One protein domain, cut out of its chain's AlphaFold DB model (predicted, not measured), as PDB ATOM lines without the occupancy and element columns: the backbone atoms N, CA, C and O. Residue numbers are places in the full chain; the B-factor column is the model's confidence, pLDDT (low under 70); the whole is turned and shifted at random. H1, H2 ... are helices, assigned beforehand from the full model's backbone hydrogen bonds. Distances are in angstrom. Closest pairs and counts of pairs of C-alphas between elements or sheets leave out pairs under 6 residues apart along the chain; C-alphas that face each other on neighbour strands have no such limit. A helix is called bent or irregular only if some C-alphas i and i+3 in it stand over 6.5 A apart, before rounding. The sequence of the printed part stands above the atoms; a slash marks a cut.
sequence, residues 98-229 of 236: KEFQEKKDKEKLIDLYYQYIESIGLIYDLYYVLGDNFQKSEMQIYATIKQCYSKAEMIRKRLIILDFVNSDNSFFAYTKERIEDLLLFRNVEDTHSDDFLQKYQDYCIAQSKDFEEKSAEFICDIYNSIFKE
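This is residues 98 to 229 of the 236 residues of an uncharacterized protein of uncultured Ruminococcus sp (UniProt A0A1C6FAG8). Four helical pieces, H1, H3, H4 and H5b, lie side by side as a long up-and-down bundle, each running against the one before it. H4 makes few contacts; the short H2 and the arm H5a sit at one end, where the bent helix H5 turns. The printed part has 132 residues with five named helices, H1 to H5 in order, and no named strand: the class is all helix. It is a rod of 59 by 22 by 22 A, only just compact, close to loose, with a radius of gyration of the C-alphas of 16.9 A.

H1, residues 98 to 124, touches H3, residues 138 to 162, at a shallow tilt of 22 degrees, opposite ways; their closest C-alphas, Tyr 116 and Ala 152, are 5.0 A apart. H2, residues 126 to 130, touches H3 at residues 141 to 145 alone, the closest C-alphas being Val 129 and Ile 141, 5.7 A. H4, residues 170 to 184, is close to but not clearly touching H3, the closest C-alphas, Tyr 149 and Ile 179, being 7.7 A apart. H5, residues 193 to 229, was assigned as one helix by its hydrogen bonds but is bent, with C-alphas 206 and 209 at 7.0 A; its arms H5a, residues 193 to 206, and H5b, residues 209 to 229, stand at a steep tilt of 47 degrees. H5b, irregular with C-alphas 226 and 229 at 6.9 A, touches H1 at a shallow tilt of 10 degrees, opposite ways, closest at C-alphas Ile 117 and Ser 215, 6.8 A. Every O i to N i+4 pair is within hydrogen-bond range in H2, H4 and H5a, against 21 of 23 in H1, 20 of 21 in H3 and 16 of 17 in H5b.

H1 begins at C-alpha 98 (52.296, 5.631, 5.386) and is 39.9 A long; H2 is 5.6 A, H3 36.3 A, H4 21.5 A, H5a 20.2 A and H5b 30.8 A, ending at C-alpha 229 (45.448, 14.606, 18.618).

The C-alphas farthest apart, Lys 98 and Asp 190, are 60.2 A apart. The printed part has no cut and no long link; pLDDT is under 70 at residues 186 to 194 and 229.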
ATOM      1  N   LYS A  98      53.459   5.672   4.495       93.81
ATOM      2  CA  LYS A  98      52.296   5.631   5.386       93.81
ATOM      3  C   LYS A  98      52.051   6.994   6.031       93.81
ATOM      4  O   LYS A  98      50.939   7.497   5.945       93.81
ATOM      5  N   GLU A  99      53.090   7.627   6.570       91.62
ATOM      6  CA  GLU A  99      53.008   8.985   7.131       91.62
ATOM      7  C   GLU A  99      52.572  10.010   6.070       91.62
ATOM      8  O   GLU A  99      51.715  10.860   6.317       91.62
ATOM      9  N   PHE A 100      53.118   9.913   4.854       91.00
ATOM     10  CA  PHE A 100      52.722  10.782   3.747       91.00
ATOM     11  C   PHE A 100      51.260  10.571   3.327       91.00
ATOM     12  O   PHE A 100      50.554  11.542   3.051       91.00
ATOM     13  N   GLN A 101      50.795   9.321   3.276       91.00
ATOM     14  CA  GLN A 101      49.399   8.988   2.983       91.00
ATOM     15  C   GLN A 101      48.459   9.513   4.067       91.00
ATOM     16  O   GLN A 101      47.492  10.184   3.728       91.00
ATOM     17  N   GLU A 102      48.782   9.301   5.343       90.88
ATOM     18  CA  GLU A 102      47.999   9.813   6.473       90.88
ATOM     19  C   GLU A 102      47.876  11.338   6.408       90.88
ATOM     20  O   GLU A 102      46.774  11.878   6.509       90.88
ATOM     21  N   LYS A 103      48.981  12.047   6.148       90.50
ATOM     22  CA  LYS A 103      48.946  13.503   5.972       90.50
ATOM     23  C   LYS A 103      48.045  13.910   4.804       90.50
ATOM     24  O   LYS A 103      47.230  14.819   4.943       90.50
ATOM     25  N   LYS A 104      48.181  13.237   3.661       90.75
ATOM     26  CA  LYS A 104      47.389  13.517   2.460       90.75
ATOM     27  C   LYS A 104      45.898  13.244   2.676       90.75
ATOM     28  O   LYS A 104      45.066  13.987   2.158       90.75
ATOM     29  N   ASP A 105      45.553  12.204   3.425       91.06
ATOM     30  CA  ASP A 105      44.167  11.875   3.752       91.06
ATOM     31  C   ASP A 105      43.558  12.929   4.685       91.06
ATOM     32  O   ASP A 105      42.436  13.376   4.434       91.06
ATOM     33  N   LYS A 106      44.320  13.419   5.677       90.62
ATOM     34  CA  LYS A 106      43.921  14.559   6.522       90.62
ATOM     35  C   LYS A 106      43.708  15.839   5.700       90.62
ATOM     36  O   LYS A 106      42.685  16.500   5.854       90.62
ATOM     37  N   GLU A 107      44.636  16.173   4.798       90.81
ATOM     38  CA  GLU A 107      44.513  17.332   3.892       90.81
ATOM     39  C   GLU A 107      43.258  17.218   3.006       90.81
ATOM     40  O   GLU A 107      42.451  18.143   2.938       90.81
ATOM     41  N   LYS A 108      43.020  16.047   2.404       92.50
ATOM     42  CA  LYS A 108      41.833  15.787   1.575       92.50
ATOM     43  C   LYS A 108      40.523  15.917   2.355       92.50
ATOM     44  O   LYS A 108      39.499  16.299   1.792       92.50
ATOM     45  N   LEU A 109      40.530  15.545   3.628       92.94
ATOM     46  CA  LEU A 109      39.369  15.634   4.500       92.94
ATOM     47  C   LEU A 109      39.054  17.103   4.825       92.94
ATOM     48  O   LEU A 109      37.903  17.504   4.667       92.94
ATOM     49  N   ILE A 110      40.064  17.933   5.118       92.88
ATOM     50  CA  ILE A 110      39.892  19.395   5.215       92.88
ATOM     51  C   ILE A 110      39.314  19.979   3.917       92.88
ATOM     52  O   ILE A 110      38.365  20.764   3.966       92.88
ATOM     53  N   ASP A 111      39.834  19.576   2.755       94.38
ATOM     54  CA  ASP A 111      39.336  20.064   1.462       94.38
ATOM     55  C   ASP A 111      37.841  19.769   1.273       94.38
ATOM     56  O   ASP A 111      37.109  20.587   0.719       94.38
ATOM     57  N   LEU A 112      37.359  18.615   1.746       95.06
ATOM     58  CA  LEU A 112      35.933  18.285   1.700       95.06
ATOM     59  C   LEU A 112      35.104  19.207   2.602       95.06
ATOM     60  O   LEU A 112      34.027  19.635   2.187       95.06
ATOM     61  N   TYR A 113      35.592  19.547   3.796       95.25
ATOM     62  CA  TYR A 113      34.924  20.516   4.670       95.25
ATOM     63  C   TYR A 113      34.854  21.907   4.035       95.25
ATOM     64  O   TYR A 113      33.785  22.519   4.031       95.25
ATOM     65  N   TYR A 114      35.934  22.376   3.407       95.56
ATOM     66  CA  TYR A 114      35.903  23.634   2.659       95.56
ATOM     67  C   TYR A 114      34.935  23.588   1.478       95.56
ATOM     68  O   TYR A 114      34.145  24.510   1.315       95.56
ATOM     69  N   GLN A 115      34.925  22.508   0.692       96.38
ATOM     70  CA  GLN A 115      33.981  22.356  -0.423       96.38
ATOM     71  C   GLN A 115      32.522  22.343   0.047       96.38
ATOM     72  O   GLN A 115      31.634  22.815  -0.671       96.38
ATOM     73  N   TYR A 116      32.254  21.777   1.228       95.69
ATOM     74  CA  TYR A 116      30.933  21.817   1.846       95.69
ATOM     75  C   TYR A 116      30.525  23.261   2.151       95.69
ATOM     76  O   TYR A 116      29.476  23.707   1.685       95.69
ATOM     77  N   ILE A 117      31.381  23.997   2.867       95.25
ATOM     78  CA  ILE A 117      31.148  25.401   3.229       95.25
ATOM     79  C   ILE A 117      30.988  26.259   1.985       95.25
ATOM     80  O   ILE A 117      30.028  27.009   1.906       95.25
ATOM     81  N   GLU A 118      31.868  26.116   0.999       95.62
ATOM     82  CA  GLU A 118      31.800  26.843  -0.268       95.62
ATOM     83  C   GLU A 118      30.460  26.592  -0.969       95.62
ATOM     84  O   GLU A 118      29.790  27.527  -1.392       95.62
ATOM     85  N   SER A 119      30.017  25.332  -1.033       94.69
ATOM     86  CA  SER A 119      28.750  24.983  -1.683       94.69
ATOM     87  C   SER A 119      27.541  25.625  -0.994       94.69
ATOM     88  O   SER A 119      26.594  25.999  -1.681       94.69
ATOM     89  N   ILE A 120      27.564  25.774   0.334       94.38
ATOM     90  CA  ILE A 120      26.528  26.515   1.068       94.38
ATOM     91  C   ILE A 120      26.719  28.030   0.928       94.38
ATOM     92  O   ILE A 120      25.746  28.747   0.724       94.38
ATOM     93  N   GLY A 121      27.957  28.517   0.972       92.81
ATOM     94  CA  GLY A 121      28.315  29.927   0.839       92.81
ATOM     95  C   GLY A 121      27.847  30.537  -0.479       92.81
ATOM     96  O   GLY A 121      27.358  31.661  -0.489       92.81
ATOM     97  N   LEU A 122      27.874  29.760  -1.568       93.00
ATOM     98  CA  LEU A 122      27.330  30.156  -2.872       93.00
ATOM     99  C   LEU A 122      25.833  30.491  -2.844       93.00
ATOM    100  O   LEU A 122      25.359  31.168  -3.747       93.00
ATOM    101  N   ILE A 123      25.078  30.033  -1.841       91.31
ATOM    102  CA  ILE A 123      23.679  30.442  -1.651       91.31
ATOM    103  C   ILE A 123      23.624  31.909  -1.208       91.31
ATOM    104  O   ILE A 123      22.749  32.650  -1.627       91.31
ATOM    105  N   TYR A 124      24.575  32.383  -0.412       90.06
ATOM    106  CA  TYR A 124      24.594  33.777   0.037       90.06
ATOM    107  C   TYR A 124      25.221  34.736  -0.987       90.06
ATOM    108  O   TYR A 124      25.085  35.950  -0.847       90.06
ATOM    109  N   ASP A 125      25.850  34.213  -2.044       89.56
ATOM    110  CA  ASP A 125      26.348  35.009  -3.163       89.56
ATOM    111  C   ASP A 125      25.202  35.402  -4.112       89.56
ATOM    112  O   ASP A 125      24.697  34.610  -4.918       89.56
ATOM    113  N   LEU A 126      24.810  36.674  -4.025       87.94
ATOM    114  CA  LEU A 126      23.755  37.262  -4.847       87.94
ATOM    115  C   LEU A 126      24.054  37.161  -6.348       87.94
ATOM    116  O   LEU A 126      23.136  36.894  -7.123       87.94
ATOM    117  N   TYR A 127      25.308  37.331  -6.773       86.94
ATOM    118  CA  TYR A 127      25.674  37.258  -8.191       86.94
ATOM    119  C   TYR A 127      25.572  35.825  -8.705       86.94
ATOM    120  O   TYR A 127      25.031  35.583  -9.787       86.94
ATOM    121  N   TYR A 128      26.022  34.859  -7.905       88.75
ATOM    122  CA  TYR A 128      25.920  33.447  -8.255       88.75
ATOM    123  C   TYR A 128      24.458  33.002  -8.402       88.75
ATOM    124  O   TYR A 128      24.075  32.362  -9.394       88.75
ATOM    125  N   VAL A 129      23.610  33.359  -7.434       86.62
ATOM    126  CA  VAL A 129      22.229  32.872  -7.392       86.62
ATOM    127  C   VAL A 129      21.306  33.630  -8.334       86.62
ATOM    128  O   VAL A 129      20.519  32.974  -9.016       86.62
ATOM    129  N   LEU A 130      21.425  34.955  -8.432       84.94
ATOM    130  CA  LEU A 130      20.516  35.805  -9.214       84.94
ATOM    131  C   LEU A 130      20.999  36.034 -10.658       84.94
ATOM    132  O   LEU A 130      20.204  36.403 -11.525       84.94
ATOM    133  N   GLY A 131      22.263  35.710 -10.945       80.44
ATOM    134  CA  GLY A 131      22.877  35.873 -12.260       80.44
ATOM    135  C   GLY A 131      23.198  37.330 -12.593       80.44
ATOM    136  O   GLY A 131      22.767  38.262 -11.908       80.44
ATOM    137  N   ASP A 132      23.953  37.528 -13.673       76.06
ATOM    138  CA  ASP A 132      24.331  38.864 -14.134       76.06
ATOM    139  C   ASP A 132      23.085  39.729 -14.372       76.06
ATOM    140  O   ASP A 132      22.135  39.325 -15.048       76.06
ATOM    141  N   ASN A 133      23.089  40.935 -13.799       71.56
ATOM    142  CA  ASN A 133      21.979  41.893 -13.849       71.56
ATOM    143  C   ASN A 133      20.631  41.370 -13.302       71.56
ATOM    144  O   ASN A 133      19.591  41.882 -13.711       71.56
ATOM    145  N   PHE A 134      20.627  40.378 -12.400       72.06
ATOM    146  CA  PHE A 134      19.413  39.853 -11.748       72.06
ATOM    147  C   PHE A 134      18.361  39.301 -12.727       72.06
ATOM    148  O   PHE A 134      17.159  39.409 -12.501       72.06
ATOM    149  N   GLN A 135      18.806  38.721 -13.844       74.38
ATOM    150  CA  GLN A 135      17.913  38.284 -14.926       74.38
ATOM    151  C   GLN A 135      17.341  36.872 -14.746       74.38
ATOM    152  O   GLN A 135      16.502  36.451 -15.548       74.38
ATOM    153  N   LYS A 136      17.797  36.103 -13.746       80.50
ATOM    154  CA  LYS A 136      17.284  34.744 -13.533       80.50
ATOM    155  C   LYS A 136      15.827  34.779 -13.079       80.50
ATOM    156  O   LYS A 136      15.461  35.526 -12.178       80.50
ATOM    157  N   SER A 137      15.010  33.904 -13.660       81.44
ATOM    158  CA  SER A 137      13.645  33.693 -13.179       81.44
ATOM    159  C   SER A 137      13.651  33.067 -11.783       81.44
ATOM    160  O   SER A 137      14.589  32.361 -11.410       81.44
ATOM    161  N   GLU A 138      12.569  33.233 -11.026       79.25
ATOM    162  CA  GLU A 138      12.418  32.614  -9.700       79.25
ATOM    163  C   GLU A 138      12.658  31.101  -9.718       79.25
ATOM    164  O   GLU A 138      13.295  30.539  -8.829       79.25
ATOM    165  N   MET A 139      12.191  30.422 -10.772       80.94
ATOM    166  CA  MET A 139      12.419  28.989 -10.945       80.94
ATOM    167  C   MET A 139      13.912  28.670 -11.103       80.94
ATOM    168  O   MET A 139      14.375  27.664 -10.564       80.94
ATOM    169  N   GLN A 140      14.671  29.510 -11.811       85.50
ATOM    170  CA  GLN A 140      16.120  29.357 -11.972       85.50
ATOM    171  C   GLN A 140      16.875  29.674 -10.678       85.50
ATOM    172  O   GLN A 140      17.827  28.964 -10.347       85.50
ATOM    173  N   ILE A 141      16.438  30.686  -9.930       85.56
ATOM    174  CA  ILE A 141      16.971  31.026  -8.605       85.56
ATOM    175  C   ILE A 141      16.794  29.832  -7.663       85.56
ATOM    176  O   ILE A 141      17.771  29.287  -7.148       85.56
ATOM    177  N   TYR A 142      15.565  29.331  -7.542       84.94
ATOM    178  CA  TYR A 142      15.245  28.169  -6.717       84.94
ATOM    179  C   TYR A 142      16.021  26.915  -7.142       84.94
ATOM    180  O   TYR A 142      16.550  26.183  -6.304       84.94
ATOM    181  N   ALA A 143      16.124  26.662  -8.450       86.94
ATOM    182  CA  ALA A 143      16.911  25.548  -8.967       86.94
ATOM    183  C   ALA A 143      18.397  25.680  -8.594       86.94
ATOM    184  O   ALA A 143      19.001  24.679  -8.210       86.94
ATOM    185  N   THR A 144      18.959  26.892  -8.647       89.88
ATOM    186  CA  THR A 144      20.354  27.165  -8.263       89.88
ATOM    187  C   THR A 144      20.573  26.874  -6.775       89.88
ATOM    188  O   THR A 144      21.465  26.101  -6.430       89.88
ATOM    189  N   ILE A 145      19.705  27.387  -5.893       89.25
ATOM    190  CA  ILE A 145      19.772  27.135  -4.440       89.25
ATOM    191  C   ILE A 145      19.701  25.629  -4.149       89.25
ATOM    192  O   ILE A 145      20.526  25.076  -3.417       89.25
ATOM    193  N   LYS A 146      18.751  24.928  -4.780       89.75
ATOM    194  CA  LYS A 146      18.587  23.479  -4.614       89.75
ATOM    195  C   LYS A 146      19.801  22.692  -5.118       89.75
ATOM    196  O   LYS A 146      20.154  21.677  -4.518       89.75
ATOM    197  N   GLN A 147      20.441  23.134  -6.199       92.12
ATOM    198  CA  GLN A 147      21.667  22.520  -6.715       92.12
ATOM    199  C   GLN A 147      22.838  22.689  -5.740       92.12
ATOM    200  O   GLN A 147      23.506  21.698  -5.437       92.12
ATOM    201  N   CYS A 148      23.041  23.895  -5.200       93.25
ATOM    202  CA  CYS A 148      24.045  24.167  -4.167       93.25
ATOM    203  C   CYS A 148      23.862  23.255  -2.953       93.25
ATOM    204  O   CYS A 148      24.788  22.544  -2.556       93.25
ATOM    205  N   TYR A 149      22.637  23.188  -2.428       92.19
ATOM    206  CA  TYR A 149      22.334  22.335  -1.284       92.19
ATOM    207  C   TYR A 149      22.524  20.846  -1.596       92.19
ATOM    208  O   TYR A 149      23.125  20.116  -0.810       92.19
ATOM    209  N   SER A 150      22.093  20.383  -2.772       93.06
ATOM    210  CA  SER A 150      22.303  18.990  -3.183       93.06
ATOM    211  C   SER A 150      23.788  18.634  -3.275       93.06
ATOM    212  O   SER A 150      24.170  17.517  -2.915       93.06
ATOM    213  N   LYS A 151      24.633  19.557  -3.755       95.25
ATOM    214  CA  LYS A 151      26.090  19.375  -3.802       95.25
ATOM    215  C   LYS A 151      26.669  19.284  -2.388       95.25
ATOM    216  O   LYS A 151      27.424  18.353  -2.108       95.25
ATOM    217  N   ALA A 152      26.267  20.184  -1.494       94.25
ATOM    218  CA  ALA A 152      26.682  20.159  -0.096       94.25
ATOM    219  C   ALA A 152      26.261  18.856   0.607       94.25
ATOM    220  O   ALA A 152      27.083  18.210   1.250       94.25
ATOM    221  N   GLU A 153      25.030  18.380   0.404       92.31
ATOM    222  CA  GLU A 153      24.563  17.102   0.960       92.31
ATOM    223  C   GLU A 153      25.355  15.898   0.436       92.31
ATOM    224  O   GLU A 153      25.633  14.957   1.184       92.31
ATOM    225  N   MET A 154      25.757  15.899  -0.838       94.06
ATOM    226  CA  MET A 154      26.640  14.853  -1.367       94.06
ATOM    227  C   MET A 154      28.003  14.853  -0.671       94.06
ATOM    228  O   MET A 154      28.541  13.780  -0.391       94.06
ATOM    229  N   ILE A 155      28.554  16.032  -0.383       94.12
ATOM    230  CA  ILE A 155      29.817  16.171   0.348       94.12
ATOM    231  C   ILE A 155      29.638  15.716   1.798       94.12
ATOM    232  O   ILE A 155      30.420  14.891   2.264       94.12
ATOM    233  N   ARG A 156      28.565  16.137   2.476       91.50
ATOM    234  CA  ARG A 156      28.246  15.706   3.845       91.50
ATOM    235  C   ARG A 156      28.142  14.188   3.956       91.50
ATOM    236  O   ARG A 156      28.726  13.594   4.852       91.50
ATOM    237  N   LYS A 157      27.477  13.526   3.003       91.81
ATOM    238  CA  LYS A 157      27.406  12.053   2.953       91.81
ATOM    239  C   LYS A 157      28.782  11.397   2.838       91.81
ATOM    240  O   LYS A 157      28.991  10.339   3.419       91.81
ATOM    241  N   ARG A 158      29.717  12.006   2.104       92.12
ATOM    242  CA  ARG A 158      31.108  11.525   2.037       92.12
ATOM    243  C   ARG A 158      31.839  11.754   3.356       92.12
ATOM    244  O   ARG A 158      32.543  10.853   3.795       92.12
ATOM    245  N   LEU A 159      31.641  12.909   3.987       91.75
ATOM    246  CA  LEU A 159      32.219  13.229   5.293       91.75
ATOM    247  C   LEU A 159      31.740  12.259   6.377       91.75
ATOM    248  O   LEU A 159      32.569  11.770   7.118       91.75
ATOM    249  N   ILE A 160      30.466  11.856   6.402       88.81
ATOM    250  CA  ILE A 160      29.967  10.831   7.348       88.81
ATOM    251  C   ILE A 160      30.732   9.503   7.230       88.81
ATOM    252  O   ILE A 160      30.939   8.811   8.222       88.81
ATOM    253  N   ILE A 161      31.138   9.130   6.012       87.38
ATOM    254  CA  ILE A 161      31.865   7.879   5.759       87.38
ATOM    255  C   ILE A 161      33.344   8.012   6.142       87.38
ATOM    256  O   ILE A 161      33.932   7.056   6.639       87.38
ATOM    257  N   LEU A 162      33.953   9.167   5.863       87.81
ATOM    258  CA  LEU A 162      35.392   9.393   6.034       87.81
ATOM    259  C   LEU A 162      35.765   9.925   7.425       87.81
ATOM    260  O   LEU A 162      36.872   9.676   7.885       87.81
ATOM    261  N   ASP A 163      34.850  10.638   8.074       86.06
ATOM    262  CA  ASP A 163      35.026  11.325   9.351       86.06
ATOM    263  C   ASP A 163      33.728  11.304  10.168       86.06
ATOM    264  O   ASP A 163      33.010  12.295  10.315       86.06
ATOM    265  N   PHE A 164      33.402  10.124  10.692       78.12
ATOM    266  CA  PHE A 164      32.184   9.940  11.473       78.12
ATOM    267  C   PHE A 164      32.133  10.857  12.708       78.12
ATOM    268  O   PHE A 164      31.073  11.395  13.018       78.12
ATOM    269  N   VAL A 165      33.276  11.080  13.371       78.06
ATOM    270  CA  VAL A 165      33.372  11.827  14.637       78.06
ATOM    271  C   VAL A 165      32.948  13.280  14.455       78.06
ATOM    272  O   VAL A 165      32.139  13.789  15.226       78.06
ATOM    273  N   ASN A 166      33.444  13.934  13.409       81.38
ATOM    274  CA  ASN A 166      33.151  15.342  13.174       81.38
ATOM    275  C   ASN A 166      31.892  15.565  12.317       81.38
ATOM    276  O   ASN A 166      31.461  16.704  12.123       81.38
ATOM    277  N   SER A 167      31.289  14.499  11.780       72.25
ATOM    278  CA  SER A 167      30.101  14.592  10.919       72.25
ATOM    279  C   SER A 167      28.800  14.968  11.645       72.25
ATOM    280  O   SER A 167      27.827  15.321  10.980       72.25
ATOM    281  N   ASP A 168      28.799  14.947  12.982       76.38
ATOM    282  CA  ASP A 168      27.676  15.361  13.844       76.38
ATOM    283  C   ASP A 168      27.815  16.806  14.367       76.38
ATOM    284  O   ASP A 168      27.127  17.233  15.291       76.38
ATOM    285  N   ASN A 169      28.735  17.589  13.796       88.69
ATOM    286  CA  ASN A 169      28.927  18.977  14.203       88.69
ATOM    287  C   ASN A 169      27.639  19.808  14.011       88.69
ATOM    288  O   ASN A 169      26.966  19.722  12.976       88.69
ATOM    289  N   SER A 170      27.333  20.674  14.982       88.44
ATOM    290  CA  SER A 170      26.147  21.540  14.988       88.44
ATOM    291  C   SER A 170      26.028  22.443  13.757       88.44
ATOM    292  O   SER A 170      24.917  22.834  13.395       88.44
ATOM    293  N   PHE A 171      27.133  22.737  13.069       91.12
ATOM    294  CA  PHE A 171      27.143  23.499  11.822       91.12
ATOM    295  C   PHE A 171      26.313  22.836  10.708       91.12
ATOM    296  O   PHE A 171      25.628  23.524   9.945       91.12
ATOM    297  N   PHE A 172      26.297  21.501  10.631       91.25
ATOM    298  CA  PHE A 172      25.466  20.777   9.662       91.25
ATOM    299  C   PHE A 172      23.968  20.937   9.945       91.25
ATOM    300  O   PHE A 172      23.171  21.048   9.015       91.25
ATOM    301  N   ALA A 173      23.572  20.972  11.220       90.25
ATOM    302  CA  ALA A 173      22.186  21.236  11.605       90.25
ATOM    303  C   ALA A 173      21.800  22.697  11.326       90.25
ATOM    304  O   ALA A 173      20.756  22.949  10.727       90.25
ATOM    305  N   TYR A 174      22.679  23.640  11.680       92.56
ATOM    306  CA  TYR A 174      22.506  25.071  11.420       92.56
ATOM    307  C   TYR A 174      22.275  25.367   9.930       92.56
ATOM    308  O   TYR A 174      21.292  26.004   9.558       92.56
ATOM    309  N   THR A 175      23.154  24.876   9.057       91.12
ATOM    310  CA  THR A 175      23.036  25.091   7.603       91.12
ATOM    311  C   THR A 175      21.768  24.472   7.025       91.12
ATOM    312  O   THR A 175      21.133  25.079   6.166       91.12
ATOM    313  N   LYS A 176      21.361  23.294   7.513       90.19
ATOM    314  CA  LYS A 176      20.111  22.651   7.104       90.19
ATOM    315  C   LYS A 176      18.892  23.511   7.450       90.19
ATOM    316  O   LYS A 176      18.070  23.740   6.569       90.19
ATOM    317  N   GLU A 177      18.809  24.013   8.680       90.62
ATOM    318  CA  GLU A 177      17.718  24.887   9.136       90.62
ATOM    319  C   GLU A 177      17.599  26.137   8.249       90.62
ATOM    320  O   GLU A 177      16.539  26.415   7.695       90.62
ATOM    321  N   ARG A 178      18.720  26.828   7.996       89.25
ATOM    322  CA  ARG A 178      18.753  28.035   7.146       89.25
ATOM    323  C   ARG A 178      18.318  27.784   5.701       89.25
ATOM    324  O   ARG A 178      17.821  28.689   5.031       89.25
ATOM    325  N   ILE A 179      18.550  26.583   5.181       86.25
ATOM    326  CA  ILE A 179      18.133  26.220   3.823       86.25
ATOM    327  C   ILE A 179      16.656  25.844   3.808       86.25
ATOM    328  O   ILE A 179      15.958  26.188   2.858       86.25
ATOM    329  N   GLU A 180      16.159  25.178   4.845       85.56
ATOM    330  CA  GLU A 180      14.729  24.913   5.003       85.56
ATOM    331  C   GLU A 180      13.932  26.225   5.076       85.56
ATOM    332  O   GLU A 180      12.942  26.351   4.353       85.56
ATOM    333  N   ASP A 181      14.427  27.238   5.797       84.12
ATOM    334  CA  ASP A 181      13.845  28.592   5.827       84.12
ATOM    335  C   ASP A 181      13.735  29.212   4.421       84.12
ATOM    336  O   ASP A 181      12.676  29.700   4.023       84.12
ATOM    337  N   LEU A 182      14.806  29.126   3.623       81.81
ATOM    338  CA  LEU A 182      14.830  29.613   2.235       81.81
ATOM    339  C   LEU A 182      13.850  28.868   1.321       81.81
ATOM    340  O   LEU A 182      13.258  29.458   0.416       81.81
ATOM    341  N   LEU A 183      13.682  27.561   1.524       73.69
ATOM    342  CA  LEU A 183      12.770  26.747   0.722       73.69
ATOM    343  C   LEU A 183      11.299  27.037   1.061       73.69
ATOM    344  O   LEU A 183      10.439  26.899   0.185       73.69
ATOM    345  N   LEU A 184      11.004  27.480   2.288       75.75
ATOM    346  CA  LEU A 184       9.658  27.870   2.718       75.75
ATOM    347  C   LEU A 184       9.163  29.165   2.060       75.75
ATOM    348  O   LEU A 184       7.949  29.329   1.928       75.75
ATOM    349  N   PHE A 185      10.055  30.028   1.557       72.38
ATOM    350  CA  PHE A 185       9.680  31.255   0.832       72.38
ATOM    351  C   PHE A 185       8.776  30.997  -0.381       72.38
ATOM    352  O   PHE A 185       8.051  31.889  -0.806       72.38
ATOM    353  N   ARG A 186       8.783  29.773  -0.920       60.78
ATOM    354  CA  ARG A 186       7.969  29.369  -2.073       60.78
ATOM    355  C   ARG A 186       6.555  28.896  -1.721       60.78
ATOM    356  O   ARG A 186       5.701  28.864  -2.597       60.78
ATOM    357  N   ASN A 187       6.312  28.471  -0.479       53.44
ATOM    358  CA  ASN A 187       5.027  27.878  -0.079       53.44
ATOM    359  C   ASN A 187       3.957  28.923   0.269       53.44
ATOM    360  O   ASN A 187       2.829  28.550   0.578       53.44
ATOM    361  N   VAL A 188       4.298  30.213   0.236       53.75
ATOM    362  CA  VAL A 188       3.323  31.290   0.393       53.75
ATOM    363  C   VAL A 188       2.634  31.474  -0.958       53.75
ATOM    364  O   VAL A 188       3.212  32.027  -1.889       53.75
ATOM    365  N   GLU A 189       1.429  30.916  -1.075       47.50
ATOM    366  CA  GLU A 189       0.504  31.195  -2.174       47.50
ATOM    367  C   GLU A 189       0.394  32.717  -2.380       47.50
ATOM    368  O   GLU A 189       0.228  33.466  -1.420       47.50
ATOM    369  N   ASP A 190       0.502  33.144  -3.641       50.94
ATOM    370  CA  ASP A 190       0.339  34.517  -4.127       50.94
ATOM    371  C   ASP A 190       1.301  35.576  -3.561       50.94
ATOM    372  O   ASP A 190       1.035  36.228  -2.555       50.94
ATOM    373  N   THR A 191       2.388  35.874  -4.280       45.50
ATOM    374  CA  THR A 191       2.976  37.229  -4.280       45.50
ATOM    375  C   THR A 191       3.852  37.453  -5.518       45.50
ATOM    376  O   THR A 191       4.491  36.538  -6.023       45.50
ATOM    377  N   HIS A 192       3.799  38.669  -6.069       55.19
ATOM    378  CA  HIS A 192       4.519  39.113  -7.268       55.19
ATOM    379  C   HIS A 192       6.028  38.816  -7.209       55.19
ATOM    380  O   HIS A 192       6.610  38.869  -6.130       55.19
ATOM    381  N   SER A 193       6.684  38.595  -8.360       56.53
ATOM    382  CA  SER A 193       8.087  38.143  -8.375       56.53
ATOM    383  C   SER A 193       9.100  39.093  -7.742       56.53
ATOM    384  O   SER A 193      10.181  38.680  -7.324       56.53
ATOM    385  N   ASP A 194       8.739  40.369  -7.646       60.88
ATOM    386  CA  ASP A 194       9.548  41.386  -6.982       60.88
ATOM    387  C   ASP A 194       9.595  41.182  -5.453       60.88
ATOM    388  O   ASP A 194      10.595  41.515  -4.819       60.88
ATOM    389  N   ASP A 195       8.565  40.570  -4.854       72.69
ATOM    390  CA  ASP A 195       8.490  40.306  -3.409       72.69
ATOM    391  C   ASP A 195       9.411  39.146  -2.991       72.69
ATOM    392  O   ASP A 195      10.085  39.219  -1.964       72.69
ATOM    393  N   PHE A 196       9.524  38.097  -3.816       75.06
ATOM    394  CA  PHE A 196      10.466  36.999  -3.573       75.06
ATOM    395  C   PHE A 196      11.923  37.462  -3.689       75.06
ATOM    396  O   PHE A 196      12.745  37.140  -2.828       75.06
ATOM    397  N   LEU A 197      12.245  38.229  -4.737       78.25
ATOM    398  CA  LEU A 197      13.601  38.725  -4.971       78.25
ATOM    399  C   LEU A 197      14.076  39.613  -3.815       78.25
ATOM    400  O   LEU A 197      15.181  39.409  -3.307       78.25
ATOM    401  N   GLN A 198      13.228  40.543  -3.370       81.94
ATOM    402  CA  GLN A 198      13.536  41.423  -2.245       81.94
ATOM    403  C   GLN A 198      13.709  40.626  -0.944       81.94
ATOM    404  O   GLN A 198      14.723  40.780  -0.266       81.94
ATOM    405  N   LYS A 199      12.788  39.699  -0.634       83.38
ATOM    406  CA  LYS A 199      12.892  38.818   0.546       83.38
ATOM    407  C   LYS A 199      14.176  37.994   0.546       83.38
ATOM    408  O   LYS A 199      14.809  37.839   1.588       83.38
ATOM    409  N   TYR A 200      14.568  37.468  -0.611       85.62
ATOM    410  CA  TYR A 200      15.802  36.706  -0.758       85.62
ATOM    411  C   TYR A 200      17.045  37.570  -0.514       85.62
ATOM    412  O   TYR A 200      17.932  37.172   0.239       85.62
ATOM    413  N   GLN A 201      17.098  38.762  -1.114       85.69
ATOM    414  CA  GLN A 201      18.201  39.704  -0.921       85.69
ATOM    415  C   GLN A 201      18.339  40.113   0.548       85.69
ATOM    416  O   GLN A 201      19.435  40.018   1.104       85.69
ATOM    417  N   ASP A 202      17.232  40.490   1.189       87.38
ATOM    418  CA  ASP A 202      17.207  40.872   2.603       87.38
ATOM    419  C   ASP A 202      17.663  39.711   3.499       87.38
ATOM    420  O   ASP A 202      18.458  39.905   4.423       87.38
ATOM    421  N   TYR A 203      17.234  38.483   3.186       88.00
ATOM    422  CA  TYR A 203      17.680  37.282   3.887       88.00
ATOM    423  C   TYR A 203      19.189  37.047   3.735       88.00
ATOM    424  O   TYR A 203      19.879  36.837   4.733       88.00
ATOM    425  N   CYS A 204      19.730  37.114   2.515       87.25
ATOM    426  CA  CYS A 204      21.163  36.927   2.276       87.25
ATOM    427  C   CYS A 204      21.998  37.988   2.999       87.25
ATOM    428  O   CYS A 204      23.002  37.654   3.626       87.25
ATOM    429  N   ILE A 205      21.567  39.250   2.980       87.00
ATOM    430  CA  ILE A 205      22.249  40.335   3.694       87.00
ATOM    431  C   ILE A 205      22.229  40.074   5.205       87.00
ATOM    432  O   ILE A 205      23.263  40.216   5.856       87.00
ATOM    433  N   ALA A 206      21.094  39.640   5.758       88.19
ATOM    434  CA  ALA A 206      20.959  39.378   7.188       88.19
ATOM    435  C   ALA A 206      21.781  38.166   7.662       88.19
ATOM    436  O   ALA A 206      22.352  38.204   8.750       88.19
ATOM    437  N   GLN A 207      21.836  37.095   6.865       89.62
ATOM    438  CA  GLN A 207      22.435  35.818   7.272       89.62
ATOM    439  C   GLN A 207      23.897  35.648   6.834       89.62
ATOM    440  O   GLN A 207      24.608  34.847   7.437       89.62
ATOM    441  N   SER A 208      24.375  36.392   5.828       87.81
ATOM    442  CA  SER A 208      25.748  36.268   5.303       87.81
ATOM    443  C   SER A 208      26.814  36.367   6.398       87.81
ATOM    444  O   SER A 208      27.674  35.497   6.505       87.81
ATOM    445  N   LYS A 209      26.706  37.376   7.267       90.06
ATOM    446  CA  LYS A 209      27.662  37.598   8.354       90.06
ATOM    447  C   LYS A 209      27.655  36.475   9.399       90.06
ATOM    448  O   LYS A 209      28.721  36.047   9.827       90.06
ATOM    449  N   ASP A 210      26.473  35.989   9.792       91.88
ATOM    450  CA  ASP A 210      26.344  34.870  10.747       91.88
ATOM    451  C   ASP A 210      26.912  33.573  10.151       91.88
ATOM    452  O   ASP A 210      27.591  32.804  10.830       91.88
ATOM    453  N   PHE A 211      26.690  33.344   8.852       92.62
ATOM    454  CA  PHE A 211      27.275  32.216   8.136       92.62
ATOM    455  C   PHE A 211      28.805  32.291   8.083       92.62
ATOM    456  O   PHE A 211      29.457  31.290   8.377       92.62
ATOM    457  N   GLU A 212      29.381  33.448   7.747       91.81
ATOM    458  CA  GLU A 212      30.837  33.636   7.712       91.81
ATOM    459  C   GLU A 212      31.476  33.318   9.070       91.81
ATOM    460  O   GLU A 212      32.407  32.512   9.133       91.81
ATOM    461  N   GLU A 213      30.931  33.869  10.158       93.44
ATOM    462  CA  GLU A 213      31.440  33.658  11.517       93.44
ATOM    463  C   GLU A 213      31.369  32.181  11.935       93.44
ATOM    464  O   GLU A 213      32.388  31.584  12.293       93.44
ATOM    465  N   LYS A 214      30.199  31.548  11.786       93.56
ATOM    466  CA  LYS A 214      30.014  30.129  12.131       93.56
ATOM    467  C   LYS A 214      30.826  29.189  11.251       93.56
ATOM    468  O   LYS A 214      31.273  28.146  11.719       93.56
ATOM    469  N   SER A 215      31.022  29.527   9.977       93.81
ATOM    470  CA  SER A 215      31.841  28.716   9.071       93.81
ATOM    471  C   SER A 215      33.325  28.757   9.445       93.81
ATOM    472  O   SER A 215      34.013  27.738   9.346       93.81
ATOM    473  N   ALA A 216      33.812  29.904   9.928       92.56
ATOM    474  CA  ALA A 216      35.179  30.052  10.407       92.56
ATOM    475  C   ALA A 216      35.409  29.279  11.713       92.56
ATOM    476  O   ALA A 216      36.415  28.576  11.831       92.56
ATOM    477  N   GLU A 217      34.470  29.365  12.661       93.25
ATOM    478  CA  GLU A 217      34.488  28.574  13.900       93.25
ATOM    479  C   GLU A 217      34.491  27.075  13.586       93.25
ATOM    480  O   GLU A 217      35.384  26.348  14.023       93.25
ATOM    481  N   PHE A 218      33.581  26.639  12.716       93.44
ATOM    482  CA  PHE A 218      33.494  25.256  12.270       93.44
ATOM    483  C   PHE A 218      34.815  24.742  11.680       93.44
ATOM    484  O   PHE A 218      35.302  23.694  12.095       93.44
ATOM    485  N   ILE A 219      35.451  25.477  10.761       92.56
ATOM    486  CA  ILE A 219      36.753  25.068  10.207       92.56
ATOM    487  C   ILE A 219      37.836  24.991  11.282       92.56
ATOM    488  O   ILE A 219      38.660  24.074  11.244       92.56
ATOM    489  N   CYS A 220      37.850  25.919  12.239       90.75
ATOM    490  CA  CYS A 220      38.809  25.879  13.339       90.75
ATOM    491  C   CYS A 220      38.612  24.633  14.209       90.75
ATOM    492  O   CYS A 220      39.596  23.983  14.572       90.75
ATOM    493  N   ASP A 221      37.369  24.270  14.512       90.75
ATOM    494  CA  ASP A 221      37.036  23.072  15.286       90.75
ATOM    495  C   ASP A 221      37.457  21.798  14.560       90.75
ATOM    496  O   ASP A 221      38.142  20.949  15.137       90.75
ATOM    497  N   ILE A 222      37.133  21.701  13.271       92.00
ATOM    498  CA  ILE A 222      37.532  20.587  12.408       92.00
ATOM    499  C   ILE A 222      39.058  20.465  12.350       92.00
ATOM    500  O   ILE A 222      39.608  19.387  12.579       92.00
ATOM    501  N   TYR A 223      39.764  21.570  12.111       90.25
ATOM    502  CA  TYR A 223      41.224  21.580  12.065       90.25
ATOM    503  C   TYR A 223      41.838  21.117  13.393       90.25
ATOM    504  O   TYR A 223      42.745  20.282  13.414       90.25
ATOM    505  N   ASN A 224      41.322  21.619  14.517       88.62
ATOM    506  CA  ASN A 224      41.772  21.191  15.837       88.62
ATOM    507  C   ASN A 224      41.503  19.695  16.064       88.62
ATOM    508  O   ASN A 224      42.382  19.000  16.560       88.62
ATOM    509  N   SER A 225      40.341  19.182  15.675       87.94
ATOM    510  CA  SER A 225      40.003  17.762  15.820       87.94
ATOM    511  C   SER A 225      40.981  16.860  15.047       87.94
ATOM    512  O   SER A 225      41.560  15.935  15.609       87.94
ATOM    513  N   ILE A 226      41.274  17.192  13.786       87.31
ATOM    514  CA  ILE A 226      42.092  16.347  12.894       87.31
ATOM    515  C   ILE A 226      43.596  16.376  13.234       87.31
ATOM    516  O   ILE A 226      44.306  15.379  13.044       87.31
ATOM    517  N   PHE A 227      44.115  17.525  13.686       83.00
ATOM    518  CA  PHE A 227      45.563  17.744  13.840       83.00
ATOM    519  C   PHE A 227      46.045  17.829  15.289       83.00
ATOM    520  O   PHE A 227      47.236  17.644  15.542       83.00
ATOM    521  N   LYS A 228      45.175  18.115  16.263       71.31
ATOM    522  CA  LYS A 228      45.617  18.354  17.647       71.31
ATOM    523  C   LYS A 228      45.820  17.055  18.435       71.31
ATOM    524  O   LYS A 228      46.659  17.054  19.338       71.31
ATOM    525  N   GLU A 229      45.186  15.943  18.044       56.78
ATOM    526  CA  GLU A 229      45.448  14.606  18.618       56.78
ATOM    527  C   GLU A 229      46.916  14.149  18.458       56.78
ATOM    528  O   GLU A 229      47.433  13.426  19.312       56.78
TER     529      GLU A 229